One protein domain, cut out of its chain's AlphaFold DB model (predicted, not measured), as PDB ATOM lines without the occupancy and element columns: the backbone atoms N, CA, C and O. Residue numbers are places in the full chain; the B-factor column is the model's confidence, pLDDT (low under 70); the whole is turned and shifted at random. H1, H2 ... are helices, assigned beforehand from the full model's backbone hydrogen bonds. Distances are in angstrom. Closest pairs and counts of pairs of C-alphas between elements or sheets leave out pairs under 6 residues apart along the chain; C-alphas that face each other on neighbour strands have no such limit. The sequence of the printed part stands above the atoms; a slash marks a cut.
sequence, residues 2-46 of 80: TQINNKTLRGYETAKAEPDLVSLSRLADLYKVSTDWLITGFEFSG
ATOM      1  N   THR A   2     256.729 228.936 271.974       58.12
ATOM      2  CA  THR A   2     256.887 228.537 270.573       58.12
ATOM      3  C   THR A   2     257.914 227.411 270.551       58.12
ATOM      4  O   THR A   2     259.079 227.620 270.861       58.12
ATOM      5  N   GLN A   3     257.455 226.181 270.323       69.69
ATOM      6  CA  GLN A   3     258.206 224.931 270.537       69.69
ATOM      7  C   GLN A   3     259.394 224.726 269.567       69.69
ATOM      8  O   GLN A   3     259.847 223.601 269.374       69.69
ATOM      9  N   ILE A   4     259.883 225.781 268.916       80.50
ATOM     10  CA  ILE A   4     260.966 225.727 267.934       80.50
ATOM     11  C   ILE A   4     262.242 226.180 268.639       80.50
ATOM     12  O   ILE A   4     262.318 227.295 269.147       80.50
ATOM     13  N   ASN A   5     263.243 225.302 268.704       87.31
ATOM     14  CA  ASN A   5     264.525 225.645 269.313       87.31
ATOM     15  C   ASN A   5     265.319 226.620 268.412       87.31
ATOM     16  O   ASN A   5     265.187 226.600 267.186       87.31
ATOM     17  N   ASN A   6     266.203 227.428 269.006       88.62
ATOM     18  CA  ASN A   6     266.968 228.458 268.284       88.62
ATOM     19  C   ASN A   6     267.885 227.897 267.185       88.62
ATOM     20  O   ASN A   6     268.145 228.568 266.190       88.62
ATOM     21  N   LYS A   7     268.386 226.666 267.342       91.56
ATOM     22  CA  LYS A   7     269.230 226.023 266.325       91.56
ATOM     23  C   LYS A   7     268.417 225.720 265.064       91.56
ATOM     24  O   LYS A   7     268.901 225.952 263.961       91.56
ATOM     25  N   THR A   8     267.200 225.218 265.242       91.19
ATOM     26  CA  THR A   8     266.245 224.932 264.174       91.19
ATOM     27  C   THR A   8     265.774 226.224 263.516       91.19
ATOM     28  O   THR A   8     265.815 226.311 262.295       91.19
ATOM     29  N   LEU A   9     265.443 227.252 264.308       91.38
ATOM     30  CA  LEU A   9     265.064 228.570 263.792       91.38
ATOM     31  C   LEU A   9     266.155 229.164 262.894       91.38
ATOM     32  O   LEU A   9     265.889 229.525 261.753       91.38
ATOM     33  N   ARG A  10     267.409 229.139 263.358       91.75
ATOM     34  CA  ARG A  10     268.559 229.567 262.553       91.75
ATOM     35  C   ARG A  10     268.716 228.733 261.279       91.75
ATOM     36  O   ARG A  10     269.193 229.236 260.266       91.75
ATOM     37  N   GLY A  11     268.356 227.451 261.325       95.00
ATOM     38  CA  GLY A  11     268.318 226.583 260.149       95.00
ATOM     39  C   GLY A  11     267.338 227.090 259.091       95.00
ATOM     40  O   GLY A  11     267.713 227.154 257.923       95.00
ATOM     41  N   TYR A  12     266.146 227.518 259.513       92.88
ATOM     42  CA  TYR A  12     265.134 228.108 258.635       92.88
ATOM     43  C   TYR A  12     265.590 229.460 258.076       92.88
ATOM     44  O   TYR A  12     265.602 229.653 256.865       92.88
ATOM     45  N   GLU A  13     266.074 230.361 258.932       88.25
ATOM     46  CA  GLU A  13     266.530 231.705 258.536       88.25
ATOM     47  C   GLU A  13     267.737 231.690 257.587       88.25
ATOM     48  O   GLU A  13     267.959 232.638 256.841       88.25
ATOM     49  N   THR A  14     268.537 230.618 257.614       93.88
ATOM     50  CA  THR A  14     269.703 230.452 256.729       93.88
ATOM     51  C   THR A  14     269.441 229.512 255.553       93.88
ATOM     52  O   THR A  14     270.397 229.104 254.894       93.88
ATOM     53  N   ALA A  15     268.176 229.146 255.307       89.75
ATOM     54  CA  ALA A  15     267.749 228.222 254.250       89.75
ATOM     55  C   ALA A  15     268.465 226.851 254.272       89.75
ATOM     56  O   ALA A  15     268.577 226.167 253.259       89.75
ATOM     57  N   LYS A  16     268.966 226.426 255.438       95.56
ATOM     58  CA  LYS A  16     269.600 225.108 255.630       95.56
ATOM     59  C   LYS A  16     268.584 223.994 255.859       95.56
ATOM     60  O   LYS A  16     268.936 222.821 255.771       95.56
ATOM     61  N   ALA A  17     267.367 224.364 256.230       93.69
ATOM     62  CA  ALA A  17     266.237 223.477 256.417       93.69
ATOM     63  C   ALA A  17     264.953 224.244 256.101       93.69
ATOM     64  O   ALA A  17     264.915 225.465 256.261       93.69
ATOM     65  N   GLU A  18     263.903 223.525 255.723       92.69
ATOM     66  CA  GLU A  18     262.571 224.088 255.519       92.69
ATOM     67  C   GLU A  18     261.642 223.688 256.676       92.69
ATOM     68  O   GLU A  18     261.712 222.550 257.157       92.69
ATOM     69  N   PRO A  19     260.800 224.609 257.176       94.12
ATOM     70  CA  PRO A  19     259.797 224.278 258.176       94.12
ATOM     71  C   PRO A  19     258.667 223.447 257.556       94.12
ATOM     72  O   PRO A  19     258.182 223.750 256.468       94.12
ATOM     73  N   ASP A  20     258.190 222.434 258.281       93.75
ATOM     74  CA  ASP A  20     256.916 221.787 257.950       93.75
ATOM     75  C   ASP A  20     255.725 222.730 258.216       93.75
ATOM     76  O   ASP A  20     255.867 223.783 258.842       93.75
ATOM     77  N   LEU A  21     254.523 222.350 257.768       94.19
ATOM     78  CA  LEU A  21     253.321 223.186 257.900       94.19
ATOM     79  C   LEU A  21     252.994 223.555 259.358       94.19
ATOM     80  O   LEU A  21     252.553 224.671 259.637       94.19
ATOM     81  N   VAL A  22     253.231 222.637 260.300       93.38
ATOM     82  CA  VAL A  22     252.973 222.872 261.729       93.38
ATOM     83  C   VAL A  22     253.973 223.883 262.289       93.38
ATOM     84  O   VAL A  22     253.607 224.783 263.045       93.38
ATOM     85  N   SER A  23     255.240 223.759 261.906       93.62
ATOM     86  CA  SER A  23     256.321 224.662 262.287       93.62
ATOM     87  C   SER A  23     256.124 226.037 261.664       93.62
ATOM     88  O   SER A  23     256.266 227.035 262.363       93.62
ATOM     89  N   LEU A  24     255.703 226.104 260.402       94.19
ATOM     90  CA  LEU A  24     255.384 227.351 259.714       94.19
ATOM     91  C   LEU A  24     254.229 228.099 260.394       94.19
ATOM     92  O   LEU A  24     254.341 229.296 260.649       94.19
ATOM     93  N   SER A  25     253.156 227.397 260.774       93.44
ATOM     94  CA  SER A  25     252.053 227.987 261.547       93.44
ATOM     95  C   SER A  25     252.525 228.525 262.904       93.44
ATOM     96  O   SER A  25     252.169 229.636 263.288       93.44
ATOM     97  N   ARG A  26     253.398 227.794 263.608       92.94
ATOM     98  CA  ARG A  26     253.984 228.262 264.877       92.94
ATOM     99  C   ARG A  26     254.886 229.484 264.698       92.94
ATOM    100  O   ARG A  26     254.938 230.322 265.596       92.94
ATOM    101  N   LEU A  27     255.613 229.578 263.583       92.88
ATOM    102  CA  LEU A  27     256.419 230.755 263.242       92.88
ATOM    103  C   LEU A  27     255.524 231.967 262.965       92.88
ATOM    104  O   LEU A  27     255.831 233.057 263.443       92.88
ATOM    105  N   ALA A  28     254.399 231.774 262.272       93.12
ATOM    106  CA  ALA A  28     253.415 232.828 262.026       93.12
ATOM    107  C   ALA A  28     252.872 233.391 263.353       93.12
ATOM    108  O   ALA A  28     252.903 234.600 263.586       93.12
ATOM    109  N   ASP A  29     252.507 232.506 264.287       91.81
ATOM    110  CA  ASP A  29     252.050 232.887 265.630       91.81
ATOM    111  C   ASP A  29     253.131 233.577 266.477       91.81
ATOM    112  O   ASP A  29     252.808 234.471 267.272       91.81
ATOM    113  N   LEU A  30     254.393 233.141 266.351       89.88
ATOM    114  CA  LEU A  30     255.548 233.715 267.050       89.88
ATOM    115  C   LEU A  30     255.790 235.156 266.601       89.88
ATOM    116  O   LEU A  30     255.911 236.046 267.439       89.88
ATOM    117  N   TYR A  31     255.843 235.365 265.288       90.62
ATOM    118  CA  TYR A  31     256.170 236.651 264.681       90.62
ATOM    119  C   TYR A  31     254.958 237.566 264.484       90.62
ATOM    120  O   TYR A  31     255.136 238.721 264.117       90.62
ATOM    121  N   LYS A  32     253.742 237.084 264.779       90.94
ATOM    122  CA  LYS A  32     252.480 237.830 264.624       90.94
ATOM    123  C   LYS A  32     252.238 238.298 263.186       90.94
ATOM    124  O   LYS A  32     251.737 239.393 262.957       90.94
ATOM    125  N   VAL A  33     252.560 237.429 262.237       91.69
ATOM    126  CA  VAL A  33     252.384 237.632 260.791       91.69
ATOM    127  C   VAL A  33     251.570 236.481 260.201       91.69
ATOM    128  O   VAL A  33     251.348 235.469 260.866       91.69
ATOM    129  N   SER A  34     251.118 236.608 258.953       92.25
ATOM    130  CA  SER A  34     250.475 235.497 258.242       92.25
ATOM    131  C   SER A  34     251.510 234.485 257.732       92.25
ATOM    132  O   SER A  34     252.680 234.808 257.518       92.25
ATOM    133  N   THR A  35     251.079 233.244 257.488       92.31
ATOM    134  CA  THR A  35     251.923 232.241 256.815       92.31
ATOM    135  C   THR A  35     252.297 232.670 255.399       92.31
ATOM    136  O   THR A  35     253.390 232.356 254.944       92.31
ATOM    137  N   ASP A  36     251.408 233.401 254.720       90.75
ATOM    138  CA  ASP A  36     251.664 233.954 253.389       90.75
ATOM    139  C   ASP A  36     252.835 234.942 253.424       90.75
ATOM    140  O   ASP A  36     253.783 234.785 252.661       90.75
ATOM    141  N   TRP A  37     252.849 235.859 254.398       92.69
ATOM    142  CA  TRP A  37     253.951 236.804 254.587       92.69
ATOM    143  C   TRP A  37     255.287 236.098 254.845       92.69
ATOM    144  O   TRP A  37     256.308 236.501 254.297       92.69
ATOM    145  N   LEU A  38     255.297 235.011 255.628       92.06
ATOM    146  CA  LEU A  38     256.523 234.239 255.882       92.06
ATOM    147  C   LEU A  38     257.091 233.566 254.627       92.06
ATOM    148  O   LEU A  38     258.303 233.386 254.542       92.06
ATOM    149  N   ILE A  39     256.236 233.165 253.684       90.81
ATOM    150  CA  ILE A  39     256.654 232.481 252.453       90.81
ATOM    151  C   ILE A  39     257.029 233.494 251.368       90.81
ATOM    152  O   ILE A  39     258.011 233.303 250.654       90.81
ATOM    153  N   THR A  40     256.227 234.545 251.206       89.06
ATOM    154  CA  THR A  40     256.322 235.465 250.067       89.06
ATOM    155  C   THR A  40     257.108 236.731 250.393       89.06
ATOM    156  O   THR A  40     257.647 237.361 249.485       89.06
ATOM    157  N   GLY A  41     257.190 237.113 251.671       86.88
ATOM    158  CA  GLY A  41     257.740 238.393 252.120       86.88
ATOM    159  C   GLY A  41     256.816 239.590 251.878       86.88
ATOM    160  O   GLY A  41     257.208 240.722 252.162       86.88
ATOM    161  N   PHE A  42     255.605 239.369 251.361       82.25
ATOM    162  CA  PHE A  42     254.633 240.419 251.070       82.25
ATOM    163  C   PHE A  42     253.446 240.330 252.024       82.25
ATOM    164  O   PHE A  42     253.000 239.245 252.396       82.25
ATOM    165  N   GLU A  43     252.911 241.483 252.431       75.19
ATOM    166  CA  GLU A  43     251.592 241.484 253.054       75.19
ATOM    167  C   GLU A  43     250.557 241.066 252.012       75.19
ATOM    168  O   GLU A  43     250.511 241.603 250.904       75.19
ATOM    169  N   PHE A  44     249.725 240.093 252.378       69.69
ATOM    170  CA  PHE A  44     248.623 239.661 251.537       69.69
ATOM    171  C   PHE A  44     247.614 240.808 251.383       69.69
ATOM    172  O   PHE A  44     246.778 241.043 252.257       69.69
ATOM    173  N   SER A  45     247.659 241.518 250.255       66.19
ATOM    174  CA  SER A  45     246.613 242.462 249.865       66.19
ATOM    175  C   SER A  45     245.476 241.687 249.197       66.19
ATOM    176  O   SER A  45     245.425 241.537 247.975       66.19
ATOM    177  N   GLY A  46     244.562 241.150 250.003       64.62
ATOM    178  CA  GLY A  46     243.384 240.407 249.545       64.62
ATOM    179  C   GLY A  46     242.319 241.243 248.824       64.62
ATOM    180  O   GLY A  46     241.146 240.887 248.878       64.62
TER     181      GLY A  46
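This is residues 2 to 46 of the 80 residues of the protein "Transcriptional regulator with XRE-family HTH domain" of Paenibacillus rhizosphaerae (UniProt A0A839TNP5). Three short helices form an elongated open chain: H2 and H3 pack together at nearly a right angle, while H1 sits off at one end, joined to them by a loop, and a tail of residues 41 to 46 makes the other end. The printed part has 45 residues, with H1, H2 and H3 in that order and no named strand, an all helix class. It is compact by its radius of gyration of the C-alphas, 10.6 A, and spans 34 by 20 by 15 A.

H1, residues 6 to 13, begins at C-alpha 6 (266.968, 228.458, 268.284) and is 10.3 A long. H2, residues 21 to 31, is 15.3 A long. H3, residues 35 to 40, is 8.7 A long and ends at C-alpha 40 (256.322, 235.465, 250.067).

H1 is apart from H2 and from H3. H2 and H3 touch, about perpendicular at 87 degrees; their closest C-alphas, of Ala 28 and Thr 35, are 5.5 A apart. In H1, H2 and H3 every O i to N i+4 pair is within hydrogen-bond range.

The C-alphas farthest apart, of Lys 7 and Gly 46, are 34.0 A apart. The printed part has no cut; the link H1 to H2 is short, H2 to H3 tight. Residues 2 to 3 and 44 to 46 have pLDDT under 70.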